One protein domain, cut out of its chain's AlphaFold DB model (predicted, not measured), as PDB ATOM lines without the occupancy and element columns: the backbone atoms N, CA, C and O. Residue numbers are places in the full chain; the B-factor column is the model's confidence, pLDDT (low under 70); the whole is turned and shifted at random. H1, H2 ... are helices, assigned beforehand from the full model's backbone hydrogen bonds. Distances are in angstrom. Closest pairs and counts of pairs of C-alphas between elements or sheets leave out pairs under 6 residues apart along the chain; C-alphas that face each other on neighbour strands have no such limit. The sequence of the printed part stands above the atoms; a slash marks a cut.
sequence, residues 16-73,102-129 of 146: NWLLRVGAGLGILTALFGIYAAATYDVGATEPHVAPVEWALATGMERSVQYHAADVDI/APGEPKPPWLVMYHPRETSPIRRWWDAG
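AT A GLANCE: This is residues 16 to 73 and 102 to 129 of the 146 residues of an uncharacterized protein of Polyangiaceae bacterium (UniProt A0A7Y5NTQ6). A long straight helix, H1, sticks out as an arm; a loop turns the chain into a second helix, H2, and the two make a wide, open corner. Past a cut, a long loop and the small helix H3 lie on the far side of that loop from H1, and no helix touches another. The printed part has 86 residues with three named helices, in the order H1, H2, H3, and no named strand; the class is all helix. It is extended, with a radius of gyration of the C-alphas of 20.2 A, and flat, spanning 62 by 40 by 21 A.

IN THESE COORDINATES: Find C-alpha 16 at (18.590, 4.963, 48.247); from there H1, residues 16 to 39, runs 34.7 A to C-alpha 39 at (11.473, -27.213, 37.457). H2, residues 50 to 68, begins at C-alpha 50 at (6.419, -33.656, 53.126) and is 26.5 A long. H3, residues 122 to 127, ends at C-alpha 127 at (-4.977, -48.454, 54.738).

HOW THE PARTS SIT: Look first at H1, which stands free along residues 16 to 39. H1 and H2 are apart, joined by a short link of 10 residues. Residues 58 to 73, of which 58 to 68 belong to H2, stand free. H3 is apart from H1 and from H2. In H1, H2 and H3 every backbone O i to N i+4 pair is within hydrogen-bond range.

THE WHOLE: The two C-alphas farthest apart, those of Asn 16 and Pro 108, are 64.9 A apart. Residues 74 to 101 are not printed; C-alphas 73 and 102 are 25.2 A apart across the cut, which lies in the link from H2 to H3. Residues 102 to 121 hold no named element, and residues 108 to 113 stand free. The mean pLDDT of the printed part is 77.8; look for values under 70 at residues 44 to 47, 103 to 107 and 112 to 129.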
ATOM      1  N   ASN A  16      18.685   5.335  49.658       87.75
ATOM      2  CA  ASN A  16      18.590   4.963  48.247       87.75
ATOM      3  C   ASN A  16      19.412   3.699  47.926       87.75
ATOM      4  O   ASN A  16      19.009   2.915  47.072       87.75
ATOM      5  N   TRP A  17      20.532   3.479  48.620       90.00
ATOM      6  CA  TRP A  17      21.325   2.253  48.531       90.00
ATOM      7  C   TRP A  17      20.563   1.048  49.100       90.00
ATOM      8  O   TRP A  17      20.392   0.062  48.391       90.00
ATOM      9  N   LEU A  18      20.000   1.163  50.310       92.44
ATOM     10  CA  LEU A  18      19.170   0.116  50.922       92.44
ATOM     11  C   LEU A  18      17.955  -0.250  50.055       92.44
ATOM     12  O   LEU A  18      17.660  -1.429  49.894       92.44
ATOM     13  N   LEU A  19      17.286   0.737  49.445       92.94
ATOM     14  CA  LEU A  19      16.171   0.493  48.521       92.94
ATOM     15  C   LEU A  19      16.609  -0.274  47.263       92.94
ATOM     16  O   LEU A  19      15.898  -1.172  46.824       92.94
ATOM     17  N   ARG A  20      17.784   0.038  46.698       93.00
ATOM     18  CA  ARG A  20      18.337  -0.679  45.533       93.00
ATOM     19  C   ARG A  20      18.748  -2.109  45.875       93.00
ATOM     20  O   ARG A  20      18.451  -3.013  45.104       93.00
ATOM     21  N   VAL A  21      19.385  -2.317  47.030       95.06
ATOM     22  CA  VAL A  21      19.750  -3.654  47.528       95.06
ATOM     23  C   VAL A  21      18.494  -4.489  47.790       95.06
ATOM     24  O   VAL A  21      18.413  -5.620  47.323       95.06
ATOM     25  N   GLY A  22      17.483  -3.919  48.454       95.75
ATOM     26  CA  GLY A  22      16.202  -4.586  48.699       95.75
ATOM     27  C   GLY A  22      15.453  -4.940  47.411       95.75
ATOM     28  O   GLY A  22      14.968  -6.059  47.281       95.75
ATOM     29  N   ALA A  23      15.412  -4.030  46.431       96.00
ATOM     30  CA  ALA A  23      14.803  -4.294  45.127       96.00
ATOM     31  C   ALA A  23      15.545  -5.399  44.352       96.00
ATOM     32  O   ALA A  23      14.905  -6.305  43.823       96.00
ATOM     33  N   GLY A  24      16.882  -5.365  44.326       96.31
ATOM     34  CA  GLY A  24      17.697  -6.402  43.686       96.31
ATOM     35  C   GLY A  24      17.503  -7.778  44.326       96.31
ATOM     36  O   GLY A  24      17.282  -8.755  43.617       96.31
ATOM     37  N   LEU A  25      17.502  -7.848  45.662       97.06
ATOM     38  CA  LEU A  25      17.233  -9.086  46.394       97.06
ATOM     39  C   LEU A  25      15.809  -9.600  46.133       97.06
ATOM     40  O   LEU A  25      15.636 -10.784  45.873       97.06
ATOM     41  N   GLY A  26      14.803  -8.720  46.131       97.38
ATOM     42  CA  GLY A  26      13.419  -9.084  45.818       97.38
ATOM     43  C   GLY A  26      13.254  -9.679  44.415       97.38
ATOM     44  O   GLY A  26      12.597 -10.706  44.262       97.38
ATOM     45  N   ILE A  27      13.902  -9.084  43.406       97.12
ATOM     46  CA  ILE A  27      13.914  -9.603  42.029       97.12
ATOM     47  C   ILE A  27      14.582 -10.983  41.973       97.12
ATOM     48  O   ILE A  27      14.014 -11.905  41.397       97.12
ATOM     49  N   LEU A  28      15.753 -11.153  42.599       97.06
ATOM     50  CA  LEU A  28      16.459 -12.440  42.623       97.06
ATOM     51  C   LEU A  28      15.633 -13.540  43.305       97.06
ATOM     52  O   LEU A  28      15.547 -14.647  42.776       97.06
ATOM     53  N   THR A  29      14.972 -13.233  44.424       96.88
ATOM     54  CA  THR A  29      14.084 -14.175  45.124       96.88
ATOM     55  C   THR A  29      12.881 -14.568  44.264       96.88
ATOM     56  O   THR A  29      12.544 -15.747  44.193       96.88
ATOM     57  N   ALA A  30      12.254 -13.610  43.572       96.25
ATOM     58  CA  ALA A  30      11.137 -13.886  42.669       96.25
ATOM     59  C   ALA A  30      11.560 -14.756  41.473       96.25
ATOM     60  O   ALA A  30      10.892 -15.742  41.170       96.25
ATOM     61  N   LEU A  31      12.693 -14.444  40.831       97.00
ATOM     62  CA  LEU A  31      13.229 -15.236  39.718       97.00
ATOM     63  C   LEU A  31      13.595 -16.661  40.154       97.00
ATOM     64  O   LEU A  31      13.270 -17.611  39.446       97.00
ATOM     65  N   PHE A  32      14.215 -16.822  41.327       95.69
ATOM     66  CA  PHE A  32      14.516 -18.141  41.886       95.69
ATOM     67  C   PHE A  32      13.241 -18.937  42.198       95.69
ATOM     68  O   PHE A  32      13.172 -20.116  41.864       95.69
ATOM     69  N   GLY A  33      12.216 -18.299  42.774       92.50
ATOM     70  CA  GLY A  33      10.924 -18.937  43.039       92.50
ATOM     71  C   GLY A  33      10.216 -19.408  41.765       92.50
ATOM     72  O   GLY A  33       9.735 -20.538  41.720       92.50
ATOM     73  N   ILE A  34      10.214 -18.583  40.711       93.06
ATOM     74  CA  ILE A  34       9.666 -18.943  39.391       93.06
ATOM     75  C   ILE A  34      10.446 -20.112  38.782       93.06
ATOM     76  O   ILE A  34       9.834 -21.067  38.313       93.06
ATOM     77  N   TYR A  35      11.783 -20.062  38.808       94.19
ATOM     78  CA  TYR A  35      12.629 -21.143  38.300       94.19
ATOM     79  C   TYR A  35      12.368 -22.457  39.043       94.19
ATOM     80  O   TYR A  35      12.075 -23.466  38.409       94.19
ATOM     81  N   ALA A  36      12.398 -22.432  40.380       88.88
ATOM     82  CA  ALA A  36      12.158 -23.608  41.207       88.88
ATOM     83  C   ALA A  36      10.786 -24.231  40.910       88.88
ATOM     84  O   ALA A  36      10.715 -25.433  40.666       88.88
ATOM     85  N   ALA A  37       9.726 -23.414  40.841       86.31
ATOM     86  CA  ALA A  37       8.380 -23.866  40.495       86.31
ATOM     87  C   ALA A  37       8.282 -24.438  39.069       86.31
ATOM     88  O   ALA A  37       7.619 -25.448  38.870       86.31
ATOM     89  N   ALA A  38       8.967 -23.840  38.087       85.94
ATOM     90  CA  ALA A  38       8.989 -24.333  36.707       85.94
ATOM     91  C   ALA A  38       9.758 -25.659  36.543       85.94
ATOM     92  O   ALA A  38       9.499 -26.399  35.598       85.94
ATOM     93  N   THR A  39      10.701 -25.956  37.443       86.25
ATOM     94  CA  THR A  39      11.473 -27.213  37.457       86.25
ATOM     95  C   THR A  39      10.921 -28.291  38.391       86.25
ATOM     96  O   THR A  39      11.472 -29.389  38.426       86.25
ATOM     97  N   TYR A  40       9.887 -27.994  39.181       85.75
ATOM     98  CA  TYR A  40       9.347 -28.935  40.162       85.75
ATOM     99  C   TYR A  40       8.380 -29.921  39.496       85.75
ATOM    100  O   TYR A  40       7.416 -29.491  38.862       85.75
ATOM    101  N   ASP A  41       8.602 -31.229  39.663       83.25
ATOM    102  CA  ASP A  41       7.622 -32.224  39.222       83.25
ATOM    103  C   ASP A  41       6.390 -32.180  40.139       83.25
ATOM    104  O   ASP A  41       6.459 -32.461  41.337       83.25
ATOM    105  N   VAL A  42       5.260 -31.782  39.555       79.38
ATOM    106  CA  VAL A  42       3.933 -31.752  40.190       79.38
ATOM    107  C   VAL A  42       3.114 -33.009  39.885       79.38
ATOM    108  O   VAL A  42       1.981 -33.130  40.350       79.38
ATOM    109  N   GLY A  43       3.648 -33.933  39.083       74.56
ATOM    110  CA  GLY A  43       3.036 -35.225  38.829       74.56
ATOM    111  C   GLY A  43       3.082 -36.115  40.068       74.56
ATOM    112  O   GLY A  43       4.081 -36.168  40.779       74.56
ATOM    113  N   ALA A  44       2.028 -36.906  40.278       65.75
ATOM    114  CA  ALA A  44       1.982 -37.951  41.309       65.75
ATOM    115  C   ALA A  44       2.884 -39.171  40.984       65.75
ATOM    116  O   ALA A  44       2.654 -40.278  41.468       65.75
ATOM    117  N   THR A  45       3.874 -38.977  40.111       66.19
ATOM    118  CA  THR A  45       4.827 -39.964  39.599       66.19
ATOM    119  C   THR A  45       6.024 -40.173  40.517       66.19
ATOM    120  O   THR A  45       6.588 -41.266  40.517       66.19
ATOM    121  N   GLU A  46       6.396 -39.171  41.316       68.44
ATOM    122  CA  GLU A  46       7.453 -39.275  42.323       68.44
ATOM    123  C   GLU A  46       6.988 -38.719  43.685       68.44
ATOM    124  O   GLU A  46       6.134 -37.832  43.733       68.44
ATOM    125  N   PRO A  47       7.523 -39.215  44.820       69.81
ATOM    126  CA  PRO A  47       7.188 -38.675  46.135       69.81
ATOM    127  C   PRO A  47       7.632 -37.217  46.299       69.81
ATOM    128  O   PRO A  47       8.817 -36.891  46.204       69.81
ATOM    129  N   HIS A  48       6.685 -36.337  46.625       80.56
ATOM    130  CA  HIS A  48       6.984 -34.955  46.985       80.56
ATOM    131  C   HIS A  48       7.638 -34.855  48.375       80.56
ATOM    132  O   HIS A  48       7.563 -35.761  49.204       80.56
ATOM    133  N   VAL A  49       8.254 -33.707  48.674       85.50
ATOM    134  CA  VAL A  49       8.710 -33.410  50.042       85.50
ATOM    135  C   VAL A  49       7.504 -33.177  50.955       85.50
ATOM    136  O   VAL A  49       6.533 -32.555  50.532       85.50
ATOM    137  N   ALA A  50       7.575 -33.610  52.218       84.06
ATOM    138  CA  ALA A  50       6.419 -33.656  53.126       84.06
ATOM    139  C   ALA A  50       5.540 -32.376  53.198       84.06
ATOM    140  O   ALA A  50       4.318 -32.516  53.234       84.06
ATOM    141  N   PRO A  51       6.075 -31.131  53.172       84.25
ATOM    142  CA  PRO A  51       5.231 -29.930  53.137       84.25
ATOM    143  C   PRO A  51       4.420 -29.776  51.841       84.25
ATOM    144  O   PRO A  51       3.304 -29.265  51.872       84.25
ATOM    145  N   VAL A  52       4.979 -30.212  50.707       85.38
ATOM    146  CA  VAL A  52       4.325 -30.187  49.390       85.38
ATOM    147  C   VAL A  52       3.333 -31.342  49.272       85.38
ATOM    148  O   VAL A  52       2.203 -31.115  48.855       85.38
ATOM    149  N   GLU A  53       3.711 -32.545  49.719       82.88
ATOM    150  CA  GLU A  53       2.812 -33.705  49.817       82.88
ATOM    151  C   GLU A  53       1.549 -33.351  50.615       82.88
ATOM    152  O   GLU A  53       0.437 -33.537  50.123       82.88
ATOM    153  N   TRP A  54       1.714 -32.759  51.804       82.38
ATOM    154  CA  TRP A  54       0.603 -32.292  52.634       82.38
ATOM    155  C   TRP A  54      -0.268 -31.254  51.914       82.38
ATOM    156  O   TRP A  54      -1.488 -31.396  51.877       82.38
ATOM    157  N   ALA A  55       0.339 -30.228  51.308       87.19
ATOM    158  CA  ALA A  55      -0.410 -29.166  50.641       87.19
ATOM    159  C   ALA A  55      -1.232 -29.687  49.447       87.19
ATOM    160  O   ALA A  55      -2.380 -29.278  49.268       87.19
ATOM    161  N   LEU A  56      -0.669 -30.607  48.658       87.00
ATOM    162  CA  LEU A  56      -1.348 -31.238  47.525       87.00
ATOM    163  C   LEU A  56      -2.451 -32.198  47.991       87.00
ATOM    164  O   LEU A  56      -3.568 -32.127  47.480       87.00
ATOM    165  N   ALA A  57      -2.178 -33.036  48.997       82.62
ATOM    166  CA  ALA A  57      -3.161 -33.949  49.577       82.62
ATOM    167  C   ALA A  57      -4.363 -33.186  50.159       82.62
ATOM    168  O   ALA A  57      -5.502 -33.488  49.814       82.62
ATOM    169  N   THR A  58      -4.125 -32.136  50.950       86.06
ATOM    170  CA  THR A  58      -5.193 -31.305  51.525       86.06
ATOM    171  C   THR A  58      -5.895 -30.415  50.495       86.06
ATOM    172  O   THR A  58      -7.081 -30.109  50.640       86.06
ATOM    173  N   GLY A  59      -5.216 -30.019  49.416       90.31
ATOM    174  CA  GLY A  59      -5.867 -29.381  48.270       90.31
ATOM    175  C   GLY A  59      -6.855 -30.328  47.580       90.31
ATOM    176  O   GLY A  59      -7.995 -29.946  47.311       90.31
ATOM    177  N   MET A  60      -6.440 -31.579  47.367       89.38
ATOM    178  CA  MET A  60      -7.271 -32.649  46.812       89.38
ATOM    179  C   MET A  60      -8.466 -32.980  47.724       89.38
ATOM    180  O   MET A  60      -9.588 -32.971  47.219       89.38
ATOM    181  N   GLU A  61      -8.250 -33.177  49.045       85.56
ATOM    182  CA  GLU A  61      -9.299 -33.384  50.079       85.56
ATOM    183  C   GLU A  61     -10.471 -32.420  49.846       85.56
ATOM    184  O   GLU A  61     -11.624 -32.819  49.676       85.56
ATOM    185  N   ARG A  62     -10.139 -31.125  49.836       91.00
ATOM    186  CA  ARG A  62     -11.096 -30.020  49.838       91.00
ATOM    187  C   ARG A  62     -11.747 -29.833  48.479       91.00
ATOM    188  O   ARG A  62     -12.930 -29.525  48.429       91.00
ATOM    189  N   SER A  63     -10.999 -30.042  47.397       91.19
ATOM    190  CA  SER A  63     -11.529 -29.997  46.033       91.19
ATOM    191  C   SER A  63     -12.588 -31.081  45.818       91.19
ATOM    192  O   SER A  63     -13.697 -30.778  45.381       91.19
ATOM    193  N   VAL A  64     -12.296 -32.328  46.213       91.56
ATOM    194  CA  VAL A  64     -13.249 -33.442  46.111       91.56
ATOM    195  C   VAL A  64     -14.477 -33.184  46.983       91.56
ATOM    196  O   VAL A  64     -15.588 -33.270  46.479       91.56
ATOM    197  N   GLN A  65     -14.302 -32.799  48.252       88.81
ATOM    198  CA  GLN A  65     -15.428 -32.482  49.146       88.81
ATOM    199  C   GLN A  65     -16.306 -31.341  48.615       88.81
ATOM    200  O   GLN A  65     -17.529 -31.420  48.701       88.81
ATOM    201  N   TYR A  66     -15.699 -30.289  48.059       94.25
ATOM    202  CA  TYR A  66     -16.421 -29.141  47.514       94.25
ATOM    203  C   TYR A  66     -17.210 -29.504  46.251       94.25
ATOM    204  O   TYR A  66     -18.381 -29.158  46.144       94.25
ATOM    205  N   HIS A  67     -16.598 -30.230  45.312       92.12
ATOM    206  CA  HIS A  67     -17.244 -30.591  44.047       92.12
ATOM    207  C   HIS A  67     -18.179 -31.806  44.141       92.12
ATOM    208  O   HIS A  67     -19.058 -31.946  43.296       92.12
ATOM    209  N   ALA A  68     -18.033 -32.659  45.159       91.69
ATOM    210  CA  ALA A  68     -18.957 -33.761  45.433       91.69
ATOM    211  C   ALA A  68     -20.203 -33.335  46.233       91.69
ATOM    212  O   ALA A  68     -21.129 -34.131  46.362       91.69
ATOM    213  N   ALA A  69     -20.245 -32.109  46.770       90.56
ATOM    214  CA  ALA A  69     -21.332 -31.642  47.636       90.56
ATOM    215  C   ALA A  69     -22.717 -31.654  46.960       90.56
ATOM    216  O   ALA A  69     -23.711 -31.922  47.632       90.56
ATOM    217  N   ASP A  70     -22.757 -31.409  45.647       90.75
ATOM    218  CA  ASP A  70     -23.974 -31.375  44.825       90.75
ATOM    219  C   ASP A  70     -24.108 -32.624  43.917       90.75
ATOM    220  O   ASP A  70     -24.825 -32.602  42.917       90.75
ATOM    221  N   VAL A  71     -23.382 -33.714  44.213       90.62
ATOM    222  CA  VAL A  71     -23.464 -34.973  43.450       90.62
ATOM    223  C   VAL A  71     -24.515 -35.891  44.069       90.62
ATOM    224  O   VAL A  71     -24.284 -36.513  45.106       90.62
ATOM    225  N   ASP A  72     -25.657 -36.020  43.394       90.62
ATOM    226  CA  ASP A  72     -26.718 -36.944  43.790       90.62
ATOM    227  C   ASP A  72     -26.260 -38.410  43.699       90.62
ATOM    228  O   ASP A  72     -25.833 -38.898  42.646       90.62
ATOM    229  N   ILE A  73     -26.408 -39.145  44.802       89.25
ATOM    230  CA  ILE A  73     -26.216 -40.599  44.832       89.25
ATOM    231  C   ILE A  73     -27.434 -41.261  44.158       89.25
ATOM    232  O   ILE A  73     -28.568 -40.967  44.546       89.25
ATOM    233  N   ALA A 102      -3.303 -51.559  39.239       75.44
ATOM    234  CA  ALA A 102      -3.977 -51.644  40.532       75.44
ATOM    235  C   ALA A 102      -2.949 -51.431  41.660       75.44
ATOM    236  O   ALA A 102      -1.792 -51.835  41.496       75.44
ATOM    237  N   PRO A 103      -3.321 -50.815  42.799       69.19
ATOM    238  CA  PRO A 103      -2.409 -50.652  43.929       69.19
ATOM    239  C   PRO A 103      -1.881 -52.004  44.428       69.19
ATOM    240  O   PRO A 103      -2.653 -52.925  44.675       69.19
ATOM    241  N   GLY A 104      -0.562 -52.117  44.591       68.44
ATOM    242  CA  GLY A 104       0.100 -53.335  45.077       68.44
ATOM    243  C   GLY A 104       0.389 -54.410  44.020       68.44
ATOM    244  O   GLY A 104       1.227 -55.271  44.280       68.44
ATOM    245  N   GLU A 105      -0.212 -54.339  42.829       69.62
ATOM    246  CA  GLU A 105       0.043 -55.289  41.737       69.62
ATOM    247  C   GLU A 105       1.219 -54.838  40.842       69.62
ATOM    248  O   GLU A 105       1.349 -53.648  40.523       69.62
ATOM    249  N   PRO A 106       2.095 -55.757  40.390       66.19
ATOM    250  CA  PRO A 106       3.143 -55.429  39.435       66.19
ATOM    251  C   PRO A 106       2.539 -55.096  38.064       66.19
ATOM    252  O   PRO A 106       1.672 -55.799  37.547       66.19
ATOM    253  N   LYS A 107       3.041 -54.029  37.433       66.62
ATOM    254  CA  LYS A 107       2.601 -53.625  36.089       66.62
ATOM    255  C   LYS A 107       2.883 -54.737  35.071       66.62
ATOM    256  O   LYS A 107       3.984 -55.295  35.085       66.62
ATOM    257  N   PRO A 108       1.949 -55.027  34.150       70.88
ATOM    258  CA  PRO A 108       2.207 -56.001  33.107       70.88
ATOM    259  C   PRO A 108       3.280 -55.477  32.128       70.88
ATOM    260  O   PRO A 108       3.340 -54.267  31.890       70.88
ATOM    261  N   PRO A 109       4.105 -56.347  31.507       73.00
ATOM    262  CA  PRO A 109       5.274 -55.924  30.717       73.00
ATOM    263  C   PRO A 109       4.991 -54.993  29.527       73.00
ATOM    264  O   PRO A 109       5.900 -54.331  29.038       73.00
ATOM    265  N   TRP A 110       3.746 -54.946  29.045       75.25
ATOM    266  CA  TRP A 110       3.310 -54.090  27.938       75.25
ATOM    267  C   TRP A 110       2.843 -52.688  28.370       75.25
ATOM    268  O   TRP A 110       2.619 -51.835  27.510       75.25
ATOM    269  N   LEU A 111       2.699 -52.410  29.673       70.50
ATOM    270  CA  LEU A 111       2.242 -51.109  30.176       70.50
ATOM    271  C   LEU A 111       3.399 -50.094  30.251       70.50
ATOM    272  O   LEU A 111       3.852 -49.698  31.323       70.50
ATOM    273  N   VAL A 112       3.877 -49.666  29.080       63.38
ATOM    274  CA  VAL A 112       5.034 -48.761  28.936       63.38
ATOM    275  C   VAL A 112       4.709 -47.308  29.325       63.38
ATOM    276  O   VAL A 112       5.591 -46.574  29.759       63.38
ATOM    277  N   MET A 113       3.442 -46.890  29.219       57.62
ATOM    278  CA  MET A 113       3.017 -45.491  29.410       57.62
ATOM    279  C   MET A 113       2.827 -45.060  30.874       57.62
ATOM    280  O   MET A 113       2.459 -43.916  31.128       57.62
ATOM    281  N   TYR A 114       3.062 -45.943  31.850       53.19
ATOM    282  CA  TYR A 114       2.894 -45.621  33.269       53.19
ATOM    283  C   TYR A 114       4.259 -45.551  33.961       53.19
ATOM    284  O   TYR A 114       4.812 -46.580  34.367       53.19
ATOM    285  N   HIS A 115       4.756 -44.327  34.164       50.09
ATOM    286  CA  HIS A 115       6.046 -44.031  34.798       50.09
ATOM    287  C   HIS A 115       6.281 -44.803  36.124       50.09
ATOM    288  O   HIS A 115       5.331 -45.150  36.835       50.09
ATOM    289  N   PRO A 116       7.534 -45.192  36.423       46.50
ATOM    290  CA  PRO A 116       7.822 -46.230  37.411       46.50
ATOM    291  C   PRO A 116       7.713 -45.756  38.868       46.50
ATOM    292  O   PRO A 116       8.129 -44.654  39.189       46.50
ATOM    293  N   ARG A 117       7.312 -46.698  39.741       48.25
ATOM    294  CA  ARG A 117       7.161 -46.614  41.213       48.25
ATOM    295  C   ARG A 117       5.878 -45.951  41.735       48.25
ATOM    296  O   ARG A 117       5.855 -44.797  42.135       48.25
ATOM    297  N   GLU A 118       4.860 -46.795  41.903       50.88
ATOM    298  CA  GLU A 118       3.799 -46.608  42.902       50.88
ATOM    299  C   GLU A 118       4.420 -46.689  44.315       50.88
ATOM    300  O   GLU A 118       4.400 -47.726  44.976       50.88
ATOM    301  N   THR A 119       5.028 -45.595  44.769       46.09
ATOM    302  CA  THR A 119       5.265 -45.321  46.198       46.09
ATOM    303  C   THR A 119       4.454 -44.093  46.600       46.09
ATOM    304  O   THR A 119       4.971 -43.152  47.200       46.09
ATOM    305  N   SER A 120       3.186 -44.081  46.185       46.38
ATOM    306  CA  SER A 120       2.249 -42.994  46.433       46.38
ATOM    307  C   SER A 120       1.662 -43.078  47.847       46.38
ATOM    308  O   SER A 120       1.427 -44.181  48.360       46.38
ATOM    309  N   PRO A 121       1.308 -41.934  48.461       49.19
ATOM    310  CA  PRO A 121       0.479 -41.894  49.657       49.19
ATOM    311  C   PRO A 121      -0.888 -42.576  49.503       49.19
ATOM    312  O   PRO A 121      -1.527 -42.785  50.527       49.19
ATOM    313  N   ILE A 122      -1.344 -42.959  48.296       46.12
ATOM    314  CA  ILE A 122      -2.582 -43.743  48.055       46.12
ATOM    315  C   ILE A 122      -2.723 -44.905  49.042       46.12
ATOM    316  O   ILE A 122      -3.807 -45.126  49.581       46.12
ATOM    317  N   ARG A 123      -1.623 -45.593  49.372       46.00
ATOM    318  CA  ARG A 123      -1.653 -46.660  50.373       46.00
ATOM    319  C   ARG A 123      -2.089 -46.178  51.763       46.00
ATOM    320  O   ARG A 123      -2.833 -46.879  52.427       46.00
ATOM    321  N   ARG A 124      -1.720 -44.966  52.185       47.66
ATOM    322  CA  ARG A 124      -2.203 -44.344  53.432       47.66
ATOM    323  C   ARG A 124      -3.709 -44.081  53.405       47.66
ATOM    324  O   ARG A 124      -4.353 -44.233  54.431       47.66
ATOM    325  N   TRP A 125      -4.255 -43.682  52.259       45.06
ATOM    326  CA  TRP A 125      -5.692 -43.437  52.092       45.06
ATOM    327  C   TRP A 125      -6.501 -44.736  52.102       45.06
ATOM    328  O   TRP A 125      -7.579 -44.781  52.686       45.06
ATOM    329  N   TRP A 126      -5.959 -45.793  51.495       46.72
ATOM    330  CA  TRP A 126      -6.569 -47.121  51.471       46.72
ATOM    331  C   TRP A 126      -6.453 -47.831  52.833       46.72
ATOM    332  O   TRP A 126      -7.446 -48.327  53.363       46.72
ATOM    333  N   ASP A 127      -5.268 -47.800  53.453       42.16
ATOM    334  CA  ASP A 127      -4.977 -48.454  54.738       42.16
ATOM    335  C   ASP A 127      -5.602 -47.717  55.948       42.16
ATOM    336  O   ASP A 127      -5.767 -48.321  57.008       42.16
ATOM    337  N   ALA A 128      -5.974 -46.433  55.835       45.84
ATOM    338  CA  ALA A 128      -6.632 -45.692  56.924       45.84
ATOM    339  C   ALA A 128      -8.145 -45.964  57.058       45.84
ATOM    340  O   ALA A 128      -8.764 -45.532  58.041       45.84
ATOM    341  N   GLY A 129      -8.739 -46.664  56.083       35.38
ATOM    342  CA  GLY A 129     -10.171 -46.955  56.025       35.38
ATOM    343  C   GLY A 129     -11.055 -45.695  56.050       35.38
ATOM    344  O   GLY A 129     -10.567 -44.579  55.858       35.38
TER     345      GLY A 129